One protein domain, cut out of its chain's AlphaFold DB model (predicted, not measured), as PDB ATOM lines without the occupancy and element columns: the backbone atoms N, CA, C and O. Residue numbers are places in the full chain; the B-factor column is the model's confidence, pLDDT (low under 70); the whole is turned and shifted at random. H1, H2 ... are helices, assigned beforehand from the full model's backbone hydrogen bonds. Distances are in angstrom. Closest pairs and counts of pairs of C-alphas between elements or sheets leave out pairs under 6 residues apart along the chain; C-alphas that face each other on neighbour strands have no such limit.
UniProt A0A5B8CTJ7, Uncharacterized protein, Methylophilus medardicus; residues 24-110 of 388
ATOM      1  N   ALA A  24    -120.760  34.500 -11.419       90.69
ATOM      2  CA  ALA A  24    -121.835  35.312 -10.854       90.69
ATOM      3  C   ALA A  24    -122.279  34.792  -9.471       90.69
ATOM      4  O   ALA A  24    -122.576  35.590  -8.585       90.69
ATOM      5  N   GLY A  25    -122.237  33.473  -9.248       94.00
ATOM      6  CA  GLY A  25    -122.429  32.869  -7.926       94.00
ATOM      7  C   GLY A  25    -121.300  33.216  -6.951       94.00
ATOM      8  O   GLY A  25    -121.565  33.584  -5.808       94.00
ATOM      9  N   TYR A  26    -120.051  33.205  -7.422       96.06
ATOM     10  CA  TYR A  26    -118.896  33.670  -6.654       96.06
ATOM     11  C   TYR A  26    -119.047  35.146  -6.252       96.06
ATOM     12  O   TYR A  26    -118.922  35.497  -5.078       96.06
ATOM     13  N   ALA A  27    -119.401  36.017  -7.201       93.94
ATOM     14  CA  ALA A  27    -119.671  37.423  -6.918       93.94
ATOM     15  C   ALA A  27    -120.837  37.594  -5.923       93.94
ATOM     16  O   ALA A  27    -120.806  38.489  -5.079       93.94
ATOM     17  N   GLY A  28    -121.831  36.703  -5.955       94.12
ATOM     18  CA  GLY A  28    -122.903  36.642  -4.965       94.12
ATOM     19  C   GLY A  28    -122.412  36.304  -3.552       94.12
ATOM     20  O   GLY A  28    -122.853  36.937  -2.591       94.12
ATOM     21  N   ARG A  29    -121.436  35.397  -3.404       95.44
ATOM     22  CA  ARG A  29    -120.767  35.136  -2.113       95.44
ATOM     23  C   ARG A  29    -120.001  36.355  -1.614       95.44
ATOM     24  O   ARG A  29    -120.124  36.692  -0.438       95.44
ATOM     25  N   VAL A  30    -119.270  37.044  -2.496       95.88
ATOM     26  CA  VAL A  30    -118.608  38.319  -2.160       95.88
ATOM     27  C   VAL A  30    -119.647  39.331  -1.675       95.88
ATOM     28  O   VAL A  30    -119.436  39.970  -0.646       95.88
ATOM     29  N   CYS A  31    -120.801  39.428  -2.344       94.69
ATOM     30  CA  CYS A  31    -121.895  40.289  -1.895       94.69
ATOM     31  C   CYS A  31    -122.363  39.933  -0.487       94.69
ATOM     32  O   CYS A  31    -122.491  40.809   0.362       94.69
ATOM     33  N   LYS A  32    -122.600  38.644  -0.230       95.06
ATOM     34  CA  LYS A  32    -123.115  38.173   1.055       95.06
ATOM     35  C   LYS A  32    -122.139  38.398   2.211       95.06
ATOM     36  O   LYS A  32    -122.601  38.723   3.296       95.06
ATOM     37  N   LEU A  33    -120.836  38.232   1.989       95.50
ATOM     38  CA  LEU A  33    -119.810  38.421   3.023       95.50
ATOM     39  C   LEU A  33    -119.527  39.893   3.346       95.50
ATOM     40  O   LEU A  33    -118.961  40.174   4.393       95.50
ATOM     41  N   ASN A  34    -119.908  40.811   2.457       95.75
ATOM     42  CA  ASN A  34    -119.649  42.247   2.587       95.75
ATOM     43  C   ASN A  34    -120.942  43.076   2.661       95.75
ATOM     44  O   ASN A  34    -120.935  44.262   2.345       95.75
ATOM     45  N   ASP A  35    -122.061  42.435   3.008       95.62
ATOM     46  CA  ASP A  35    -123.382  43.055   3.167       95.62
ATOM     47  C   ASP A  35    -123.870  43.894   1.970       95.62
ATOM     48  O   ASP A  35    -124.672  44.819   2.109       95.62
ATOM     49  N   PHE A  36    -123.466  43.528   0.752       93.94
ATOM     50  CA  PHE A  36    -124.055  44.097  -0.457       93.94
ATOM     51  C   PHE A  36    -125.421  43.461  -0.736       93.94
ATOM     52  O   PHE A  36    -125.607  42.243  -0.625       93.94
ATOM     53  N   ASN A  37    -126.389  44.295  -1.122       90.81
ATOM     54  CA  ASN A  37    -127.755  43.849  -1.400       90.81
ATOM     55  C   ASN A  37    -127.845  42.965  -2.647       90.81
ATOM     56  O   ASN A  37    -128.591  41.982  -2.641       90.81
ATOM     57  N   ASP A  38    -127.059  43.296  -3.668       88.88
ATOM     58  CA  ASP A  38    -127.028  42.652  -4.974       88.88
ATOM     59  C   ASP A  38    -125.661  42.868  -5.661       88.88
ATOM     60  O   ASP A  38    -124.769  43.557  -5.151       88.88
ATOM     61  N   LEU A  39    -125.498  42.260  -6.840       87.00
ATOM     62  CA  LEU A  39    -124.287  42.372  -7.657       87.00
ATOM     63  C   LEU A  39    -124.043  43.796  -8.175       87.00
ATOM     64  O   LEU A  39    -122.897  44.167  -8.437       87.00
ATOM     65  N   GLU A  40    -125.099  44.593  -8.326       86.62
ATOM     66  CA  GLU A  40    -125.009  45.969  -8.806       86.62
ATOM     67  C   GLU A  40    -124.412  46.880  -7.727       86.62
ATOM     68  O   GLU A  40    -123.541  47.697  -8.020       86.62
ATOM     69  N   ALA A  41    -124.778  46.680  -6.461       90.69
ATOM     70  CA  ALA A  41    -124.179  47.353  -5.317       90.69
ATOM     71  C   ALA A  41    -122.676  47.043  -5.202       90.69
ATOM     72  O   ALA A  41    -121.876  47.968  -5.039       90.69
ATOM     73  N   LEU A  42    -122.277  45.775  -5.370       91.19
ATOM     74  CA  LEU A  42    -120.861  45.383  -5.416       91.19
ATOM     75  C   LEU A  42    -120.134  46.041  -6.600       91.19
ATOM     76  O   LEU A  42    -119.048  46.607  -6.440       91.19
ATOM     77  N   ARG A  43    -120.744  46.033  -7.792       87.50
ATOM     78  CA  ARG A  43    -120.198  46.707  -8.980       87.50
ATOM     79  C   ARG A  43    -120.002  48.201  -8.727       87.50
ATOM     80  O   ARG A  43    -118.944  48.742  -9.048       87.50
ATOM     81  N   MET A  44    -120.991  48.863  -8.132       87.56
ATOM     82  CA  MET A  44    -120.949  50.289  -7.814       87.56
ATOM     83  C   MET A  44    -119.932  50.619  -6.720       87.56
ATOM     84  O   MET A  44    -119.320  51.689  -6.772       87.56
ATOM     85  N   HIS A  45    -119.710  49.718  -5.758       90.69
ATOM     86  CA  HIS A  45    -118.637  49.851  -4.775       90.69
ATOM     87  C   HIS A  45    -117.272  49.926  -5.468       90.69
ATOM     88  O   HIS A  45    -116.543  50.907  -5.294       90.69
ATOM     89  N   TYR A  46    -116.955  48.945  -6.317       87.81
ATOM     90  CA  TYR A  46    -115.695  48.957  -7.057       87.81
ATOM     91  C   TYR A  46    -115.591  50.158  -7.999       87.81
ATOM     92  O   TYR A  46    -114.579  50.858  -7.992       87.81
ATOM     93  N   TYR A  47    -116.666  50.471  -8.726       84.69
ATOM     94  CA  TYR A  47    -116.738  51.654  -9.581       84.69
ATOM     95  C   TYR A  47    -116.318  52.917  -8.812       84.69
ATOM     96  O   TYR A  47    -115.384  53.600  -9.221       84.69
ATOM     97  N   LYS A  48    -116.921  53.193  -7.646       87.31
ATOM     98  CA  LYS A  48    -116.589  54.364  -6.810       87.31
ATOM     99  C   LYS A  48    -115.146  54.345  -6.298       87.31
ATOM    100  O   LYS A  48    -114.508  55.400  -6.256       87.31
ATOM    101  N   LYS A  49    -114.636  53.177  -5.897       84.19
ATOM    102  CA  LYS A  49    -113.287  53.025  -5.334       84.19
ATOM    103  C   LYS A  49    -112.189  53.269  -6.374       84.19
ATOM    104  O   LYS A  49    -111.200  53.933  -6.066       84.19
ATOM    105  N   TYR A  50    -112.370  52.777  -7.598       77.56
ATOM    106  CA  TYR A  50    -111.336  52.818  -8.633       77.56
ATOM    107  C   TYR A  50    -111.432  54.035  -9.560       77.56
ATOM    108  O   TYR A  50    -110.400  54.532 -10.011       77.56
ATOM    109  N   LEU A  51    -112.623  54.604  -9.780       72.06
ATOM    110  CA  LEU A  51    -112.761  55.780 -10.648       72.06
ATOM    111  C   LEU A  51    -112.140  57.053 -10.121       72.06
ATOM    112  O   LEU A  51    -111.666  57.862 -10.914       72.06
ATOM    113  N   LYS A  52    -112.110  57.223  -8.797       67.25
ATOM    114  CA  LYS A  52    -111.381  58.343  -8.196       67.25
ATOM    115  C   LYS A  52    -109.894  58.305  -8.548       67.25
ATOM    116  O   LYS A  52    -109.264  59.352  -8.569       67.25
ATOM    117  N   LYS A  53    -109.345  57.113  -8.808       70.19
ATOM    118  CA  LYS A  53    -107.926  56.933  -9.118       70.19
ATOM    119  C   LYS A  53    -107.636  56.990 -10.614       70.19
ATOM    120  O   LYS A  53    -106.583  57.496 -10.968       70.19
ATOM    121  N   ASN A  54    -108.540  56.514 -11.480       71.75
ATOM    122  CA  ASN A  54    -108.306  56.522 -12.926       71.75
ATOM    123  C   ASN A  54    -109.603  56.726 -13.750       71.75
ATOM    124  O   ASN A  54    -110.330  55.763 -14.006       71.75
ATOM    125  N   PRO A  55    -109.910  57.951 -14.219       68.81
ATOM    126  CA  PRO A  55    -111.125  58.245 -14.989       68.81
ATOM    127  C   PRO A  55    -111.207  57.544 -16.357       68.81
ATOM    128  O   PRO A  55    -112.311  57.281 -16.833       68.81
ATOM    129  N   GLU A  56    -110.078  57.153 -16.951       67.50
ATOM    130  CA  GLU A  56    -110.043  56.333 -18.177       67.50
ATOM    131  C   GLU A  56    -110.638  54.929 -17.964       67.50
ATOM    132  O   GLU A  56    -111.084  54.259 -18.894       67.50
ATOM    133  N   HIS A  57    -110.739  54.499 -16.705       64.56
ATOM    134  CA  HIS A  57    -111.262  53.197 -16.316       64.56
ATOM    135  C   HIS A  57    -112.774  53.218 -16.049       64.56
ATOM    136  O   HIS A  57    -113.299  52.278 -15.461       64.56
ATOM    137  N   LYS A  58    -113.524  54.226 -16.533       58.28
ATOM    138  CA  LYS A  58    -115.007  54.271 -16.450       58.28
ATOM    139  C   LYS A  58    -115.702  53.007 -16.972       58.28
ATOM    140  O   LYS A  58    -116.859  52.774 -16.633       58.28
ATOM    141  N   LYS A  59    -115.009  52.211 -17.791       57.38
ATOM    142  CA  LYS A  59    -115.488  50.947 -18.366       57.38
ATOM    143  C   LYS A  59    -114.944  49.691 -17.678       57.38
ATOM    144  O   LYS A  59    -115.269  48.596 -18.133       57.38
ATOM    145  N   GLN A  60    -114.118  49.819 -16.635       59.72
ATOM    146  CA  GLN A  60    -113.677  48.663 -15.858       59.72
ATOM    147  C   GLN A  60    -114.863  48.028 -15.155       59.72
ATOM    148  O   GLN A  60    -115.781  48.698 -14.678       59.72
ATOM    149  N   GLN A  61    -114.847  46.707 -15.126       75.94
ATOM    150  CA  GLN A  61    -115.999  45.934 -14.712       75.94
ATOM    151  C   GLN A  61    -115.683  45.060 -13.537       75.94
ATOM    152  O   GLN A  61    -114.527  44.800 -13.222       75.94
ATOM    153  N   LEU A  62    -116.757  44.568 -12.930       83.62
ATOM    154  CA  LEU A  62    -116.685  43.657 -11.808       83.62
ATOM    155  C   LEU A  62    -115.730  42.484 -12.084       83.62
ATOM    156  O   LEU A  62    -114.930  42.172 -11.217       83.62
ATOM    157  N   LEU A  63    -115.699  41.927 -13.300       84.94
ATOM    158  CA  LEU A  63    -114.712  40.908 -13.680       84.94
ATOM    159  C   LEU A  63    -113.251  41.365 -13.499       84.94
ATOM    160  O   LEU A  63    -112.479  40.638 -12.885       84.94
ATOM    161  N   THR A  64    -112.877  42.546 -14.001       85.94
ATOM    162  CA  THR A  64    -111.523  43.112 -13.843       85.94
ATOM    163  C   THR A  64    -111.151  43.243 -12.373       85.94
ATOM    164  O   THR A  64    -110.049  42.878 -11.972       85.94
ATOM    165  N   TYR A  65    -112.081  43.737 -11.554       87.75
ATOM    166  CA  TYR A  65    -111.836  43.919 -10.128       87.75
ATOM    167  C   TYR A  65    -111.711  42.585  -9.401       87.75
ATOM    168  O   TYR A  65    -110.754  42.387  -8.665       87.75
ATOM    169  N   LEU A  66    -112.606  41.632  -9.664       90.44
ATOM    170  CA  LEU A  66    -112.510  40.293  -9.085       90.44
ATOM    171  C   LEU A  66    -111.209  39.594  -9.501       90.44
ATOM    172  O   LEU A  66    -110.593  38.942  -8.667       90.44
ATOM    173  N   ALA A  67    -110.761  39.763 -10.749       90.75
ATOM    174  CA  ALA A  67    -109.483  39.238 -11.224       90.75
ATOM    175  C   ALA A  67    -108.305  39.818 -10.425       90.75
ATOM    176  O   ALA A  67    -107.466  39.066  -9.938       90.75
ATOM    177  N   GLN A  68    -108.282  41.139 -10.218       90.12
ATOM    178  CA  GLN A  68    -107.253  41.807  -9.414       90.12
ATOM    179  C   GLN A  68    -107.253  41.334  -7.956       90.12
ATOM    180  O   GLN A  68    -106.198  41.009  -7.419       90.12
ATOM    181  N   GLU A  69    -108.428  41.264  -7.333       91.06
ATOM    182  CA  GLU A  69    -108.592  40.837  -5.940       91.06
ATOM    183  C   GLU A  69    -108.171  39.378  -5.724       91.06
ATOM    184  O   GLU A  69    -107.573  39.044  -4.704       91.06
ATOM    185  N   LEU A  70    -108.429  38.522  -6.715       93.06
ATOM    186  CA  LEU A  70    -108.020  37.119  -6.721       93.06
ATOM    187  C   LEU A  70    -106.580  36.894  -7.197       93.06
ATOM    188  O   LEU A  70    -106.104  35.764  -7.136       93.06
ATOM    189  N   GLN A  71    -105.895  37.934  -7.685       92.94
ATOM    190  CA  GLN A  71    -104.584  37.834  -8.340       92.94
ATOM    191  C   GLN A  71    -104.589  36.861  -9.536       92.94
ATOM    192  O   GLN A  71    -103.628  36.137  -9.790       92.94
ATOM    193  N   LEU A  72    -105.690  36.854 -10.288       92.94
ATOM    194  CA  LEU A  72    -105.892  36.061 -11.499       92.94
ATOM    195  C   LEU A  72    -106.000  36.975 -12.720       92.94
ATOM    196  O   LEU A  72    -106.227  38.180 -12.616       92.94
ATOM    197  N   THR A  73    -105.863  36.400 -13.913       89.62
ATOM    198  CA  THR A  73    -106.160  37.129 -15.150       89.62
ATOM    199  C   THR A  73    -107.665  37.120 -15.424       89.62
ATOM    200  O   THR A  73    -108.372  36.166 -15.088       89.62
ATOM    201  N   GLU A  74    -108.170  38.163 -16.086       86.00
ATOM    202  CA  GLU A  74    -109.561  38.187 -16.565       86.00
ATOM    203  C   GLU A  74    -109.849  37.003 -17.492       86.00
ATOM    204  O   GLU A  74    -110.913  36.395 -17.407       86.00
ATOM    205  N   GLU A  75    -108.875  36.643 -18.335       83.56
ATOM    206  CA  GLU A  75    -108.947  35.486 -19.225       83.56
ATOM    207  C   GLU A  75    -109.157  34.185 -18.446       83.56
ATOM    208  O   GLU A  75    -110.008  33.385 -18.830       83.56
ATOM    209  N   PHE A  76    -108.438  33.986 -17.337       88.44
ATOM    210  CA  PHE A  76    -108.592  32.797 -16.507       88.44
ATOM    211  C   PHE A  76    -110.004  32.712 -15.915       88.44
ATOM    212  O   PHE A  76    -110.687  31.702 -16.095       88.44
ATOM    213  N   LEU A  77    -110.476  33.785 -15.270       89.31
ATOM    214  CA  LEU A  77    -111.828  33.828 -14.701       89.31
ATOM    215  C   LEU A  77    -112.893  33.598 -15.772       89.31
ATOM    216  O   LEU A  77    -113.824  32.816 -15.595       89.31
ATOM    217  N   PHE A  78    -112.737  34.249 -16.914       82.25
ATOM    218  CA  PHE A  78    -113.654  34.118 -18.030       82.25
ATOM    219  C   PHE A  78    -113.697  32.690 -18.586       82.25
ATOM    220  O   PHE A  78    -114.778  32.160 -18.851       82.25
ATOM    221  N   LYS A  79    -112.530  32.061 -18.746       82.06
ATOM    222  CA  LYS A  79    -112.384  30.724 -19.321       82.06
ATOM    223  C   LYS A  79    -112.873  29.621 -18.383       82.06
ATOM    224  O   LYS A  79    -113.461  28.660 -18.869       82.06
ATOM    225  N   HIS A  80    -112.635  29.743 -17.081       87.19
ATOM    226  CA  HIS A  80    -112.879  28.656 -16.125       87.19
ATOM    227  C   HIS A  80    -114.130  28.844 -15.262       87.19
ATOM    228  O   HIS A  80    -114.652  27.861 -14.747       87.19
ATOM    229  N   HIS A  81    -114.637  30.073 -15.135       90.56
ATOM    230  CA  HIS A  81    -115.725  30.403 -14.210       90.56
ATOM    231  C   HIS A  81    -116.919  31.078 -14.895       90.56
ATOM    232  O   HIS A  81    -117.855  31.506 -14.229       90.56
ATOM    233  N   SER A  82    -116.942  31.196 -16.226       85.69
ATOM    234  CA  SER A  82    -118.094  31.767 -16.935       85.69
ATOM    235  C   SER A  82    -118.716  30.789 -17.924       85.69
ATOM    236  O   SER A  82    -118.025  30.045 -18.622       85.69
ATOM    237  N   VAL A  83    -120.042  30.866 -18.064       81.94
ATOM    238  CA  VAL A  83    -120.779  30.170 -19.132       81.94
ATOM    239  C   VAL A  83    -120.413  30.685 -20.525       81.94
ATOM    240  O   VAL A  83    -120.654  30.006 -21.520       81.94
ATOM    241  N   LEU A  84    -119.770  31.856 -20.617       71.88
ATOM    242  CA  LEU A  84    -119.372  32.459 -21.886       71.88
ATOM    243  C   LEU A  84    -118.244  31.704 -22.577       71.88
ATOM    244  O   LEU A  84    -118.026  31.958 -23.759       71.88
ATOM    245  N   LYS A  85    -117.584  30.735 -21.922       72.00
ATOM    246  CA  LYS A  85    -116.770  29.747 -22.646       72.00
ATOM    247  C   LYS A  85    -117.575  29.080 -23.752       72.00
ATOM    248  O   LYS A  85    -117.067  28.904 -24.853       72.00
ATOM    249  N   VAL A  86    -118.857  28.811 -23.504       66.44
ATOM    250  CA  VAL A  86    -119.734  28.293 -24.548       66.44
ATOM    251  C   VAL A  86    -120.017  29.359 -25.616       66.44
ATOM    252  O   VAL A  86    -120.298  29.021 -26.739       66.44
ATOM    253  N   TRP A  87    -119.870  30.653 -25.345       68.44
ATOM    254  CA  TRP A  87    -120.339  31.752 -26.203       68.44
ATOM    255  C   TRP A  87    -119.176  32.426 -26.975       68.44
ATOM    256  O   TRP A  87    -119.349  33.450 -27.633       68.44
ATOM    257  N   GLN A  88    -117.965  31.859 -26.895       57.62
ATOM    258  CA  GLN A  88    -116.680  32.555 -27.060       57.62
ATOM    259  C   GLN A  88    -116.196  32.838 -28.491       57.62
ATOM    260  O   GLN A  88    -115.209  33.559 -28.654       57.62
ATOM    261  N   ASN A  89    -116.815  32.305 -29.545       51.34
ATOM    262  CA  ASN A  89    -116.097  32.144 -30.822       51.34
ATOM    263  C   ASN A  89    -115.739  33.421 -31.596       51.34
ATOM    264  O   ASN A  89    -115.063  33.347 -32.625       51.34
ATOM    265  N   HIS A  90    -116.117  34.598 -31.104       51.62
ATOM    266  CA  HIS A  90    -115.902  35.844 -31.830       51.62
ATOM    267  C   HIS A  90    -115.291  36.980 -31.038       51.62
ATOM    268  O   HIS A  90    -115.121  38.083 -31.569       51.62
ATOM    269  N   LEU A  91    -114.814  36.689 -29.832       51.50
ATOM    270  CA  LEU A  91    -113.915  37.610 -29.175       51.50
ATOM    271  C   LEU A  91    -112.559  37.386 -29.814       51.50
ATOM    272  O   LEU A  91    -111.734  36.603 -29.354       51.50
ATOM    273  N   LYS A  92    -112.309  38.100 -30.916       48.16
ATOM    274  CA  LYS A  92    -110.946  38.544 -31.139       48.16
ATOM    275  C   LYS A  92    -110.600  39.292 -29.859       48.16
ATOM    276  O   LYS A  92    -110.932  40.467 -29.734       48.16
ATOM    277  N   ILE A  93    -109.905  38.620 -28.945       50.88
ATOM    278  CA  ILE A  93    -108.931  39.245 -28.062       50.88
ATOM    279  C   ILE A  93    -107.887  39.832 -29.023       50.88
ATOM    280  O   ILE A  93    -106.798  39.317 -29.236       50.88
ATOM    281  N   SER A  94    -108.297  40.843 -29.789       44.50
ATOM    282  CA  SER A  94    -107.380  41.734 -30.449       44.50
ATOM    283  C   SER A  94    -106.657  42.392 -29.296       44.50
ATOM    284  O   SER A  94    -107.319  42.805 -28.345       44.50
ATOM    285  N   ASN A  95    -105.333  42.402 -29.369       46.22
ATOM    286  CA  ASN A  95    -104.404  42.643 -28.267       46.22
ATOM    287  C   ASN A  95    -104.659  43.881 -27.376       46.22
ATOM    288  O   ASN A  95    -103.897  44.071 -26.440       46.22
ATOM    289  N   ASN A  96    -105.675  44.715 -27.626       41.47
ATOM    290  CA  ASN A  96    -105.818  46.017 -26.988       41.47
ATOM    291  C   ASN A  96    -107.137  46.294 -26.247       41.47
ATOM    292  O   ASN A  96    -107.173  47.297 -25.545       41.47
ATOM    293  N   SER A  97    -108.191  45.471 -26.321       51.59
ATOM    294  CA  SER A  97    -109.303  45.615 -25.360       51.59
ATOM    295  C   SER A  97    -110.259  44.428 -25.388       51.59
ATOM    296  O   SER A  97    -111.008  44.240 -26.349       51.59
ATOM    297  N   PHE A  98    -110.275  43.654 -24.311       57.62
ATOM    298  CA  PHE A  98    -111.389  42.779 -23.986       57.62
ATOM    299  C   PHE A  98    -112.580  43.689 -23.628       57.62
ATOM    300  O   PHE A  98    -112.519  44.408 -22.630       57.62
ATOM    301  N   ASP A  99    -113.620  43.759 -24.474       61.38
ATOM    302  CA  ASP A  99    -114.805  44.590 -24.192       61.38
ATOM    303  C   ASP A  99    -115.693  43.870 -23.191       61.38
ATOM    304  O   ASP A  99    -116.762  43.337 -23.505       61.38
ATOM    305  N   ALA A 100    -115.200  43.843 -21.959       58.31
ATOM    306  CA  ALA A 100    -115.831  43.102 -20.907       58.31
ATOM    307  C   ALA A 100    -117.301  43.543 -20.717       58.31
ATOM    308  O   ALA A 100    -118.109  42.762 -20.229       58.31
ATOM    309  N   HIS A 101    -117.687  44.772 -21.108       58.12
ATOM    310  CA  HIS A 101    -118.925  45.413 -20.651       58.12
ATOM    311  C   HIS A 101    -120.115  44.725 -21.291       58.12
ATOM    312  O   HIS A 101    -121.108  44.412 -20.632       58.12
ATOM    313  N   LYS A 102    -119.957  44.415 -22.580       61.41
ATOM    314  CA  LYS A 102    -120.884  43.562 -23.305       61.41
ATOM    315  C   LYS A 102    -120.970  42.176 -22.650       61.41
ATOM    316  O   LYS A 102    -122.071  41.653 -22.513       61.41
ATOM    317  N   TYR A 103    -119.861  41.620 -22.156       61.03
ATOM    318  CA  TYR A 103    -119.833  40.298 -21.511       61.03
ATOM    319  C   TYR A 103    -120.494  40.284 -20.146       61.03
ATOM    320  O   TYR A 103    -121.311  39.407 -19.915       61.03
ATOM    321  N   TRP A 104    -120.219  41.264 -19.285       61.09
ATOM    322  CA  TRP A 104    -120.861  41.390 -17.982       61.09
ATOM    323  C   TRP A 104    -122.372  41.546 -18.129       61.09
ATOM    324  O   TRP A 104    -123.140  40.938 -17.388       61.09
ATOM    325  N   SER A 105    -122.813  42.302 -19.143       57.59
ATOM    326  CA  SER A 105    -124.233  42.361 -19.475       57.59
ATOM    327  C   SER A 105    -124.782  41.025 -19.978       57.59
ATOM    328  O   SER A 105    -125.914  40.712 -19.656       57.59
ATOM    329  N   CYS A 106    -124.009  40.194 -20.679       56.56
ATOM    330  CA  CYS A 106    -124.457  38.858 -21.084       56.56
ATOM    331  C   CYS A 106    -124.427  37.836 -19.934       56.56
ATOM    332  O   CYS A 106    -125.299  36.987 -19.887       56.56
ATOM    333  N   THR A 107    -123.468  37.896 -19.002       57.16
ATOM    334  CA  THR A 107    -123.386  36.956 -17.864       57.16
ATOM    335  C   THR A 107    -124.336  37.288 -16.731       57.16
ATOM    336  O   THR A 107    -124.764  36.369 -16.046       57.16
ATOM    337  N   LEU A 108    -124.639  38.573 -16.506       52.81
ATOM    338  CA  LEU A 108    -125.574  38.997 -15.460       52.81
ATOM    339  C   LEU A 108    -126.972  39.354 -15.963       52.81
ATOM    340  O   LEU A 108    -127.920  39.205 -15.204       52.81
ATOM    341  N   LYS A 109    -127.104  39.883 -17.191       47.81
ATOM    342  CA  LYS A 109    -128.418  40.127 -17.816       47.81
ATOM    343  C   LYS A 109    -128.830  39.011 -18.763       47.81
ATOM    344  O   LYS A 109    -129.825  39.184 -19.465       47.81
ATOM    345  N   ALA A 110    -128.104  37.888 -18.813       50.22
ATOM    346  CA  ALA A 110    -128.789  36.658 -19.178       50.22
ATOM    347  C   ALA A 110    -129.972  36.584 -18.218       50.22
ATOM    348  O   ALA A 110    -129.782  36.536 -17.007       50.22
TER     349      ALA A 110
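This is residues 24 to 110 of the 388 residues of an uncharacterized protein of Methylophilus medardicus (UniProt A0A5B8CTJ7). Five short helices are set crosswise in a loose chain of contacts, with H3 nearest the middle: H1 and H2 make an L on one side of it, and H4 and H5 stand on the other side, apart from each other. A long loop, residues 82 to 99, runs from H4 out to the end farthest from the turn between H1 and H2, and then back to H5. The printed part has 87 residues with five named helices, H1 to H5 in order along the chain, and no named strand; the class is all helix. By its radius of gyration of the C-alphas, 13.0 A, the whole is compact, and the C-alphas span 36 by 28 by 24 A.

H1, residues 24 to 33, touches H2, residues 39 to 51, about perpendicular at 79 degrees; the closest C-alphas are those of Cys 31 and Leu 42, 6.3 A apart, and H2 touches H1 with residues 39 to 42 alone. With residues 42 to 46 alone H2 touches H3, residues 62 to 70, about perpendicular at 75 degrees; the closest C-alphas are those of Arg 43 and Leu 62, 5.4 A apart. H1 and H3 are near each other. H3 is the hub, touching three other helices. It touches H4, residues 74 to 81, about perpendicular at 90 degrees, with the closest C-alphas, those of Ala 67 and Glu 74, 5.4 A apart. H3 only just touches H5, residues 100 to 108, with 3 pairs of C-alphas within 8 A, the closest those of Leu 63 and Trp 104 at 7.5 A; the two are about perpendicular at 87 degrees. H1 and H5 are close but not clearly touching, with the C-alphas of Ala 24 and Leu 108 the closest, 7.0 A apart. H4 is apart from H1, H2 and H5, and H2 is apart from H5. In H1, H2, H3, H4 and H5 every O i to N i+4 pair is within hydrogen-bond range.

H1 begins at C-alpha 24, (-121.835, 35.312, -10.854), and is 14.4 A long from first to last C-alpha. H2, the longest helix with 13 residues, measures 17.9 A and ends at C-alpha 51, (-112.761, 55.780, -10.648). H3 measures 12.0 A, H4 10.2 A and H5 11.9 A. H5 ends at C-alpha 108, (-125.574, 38.997, -15.460).

The two C-alphas farthest apart are those of Asp 35 and Ser 94, 37.3 A. The printed part has no cut. The links H1 to H2 and H3 to H4 are tight, H2 to H3 is short, and H4 to H5, 18 residues, is long. The mean pLDDT of the printed part is 76.2, and it is under 70 at residue 52, residues 55 to 60 and residues 86 to 110.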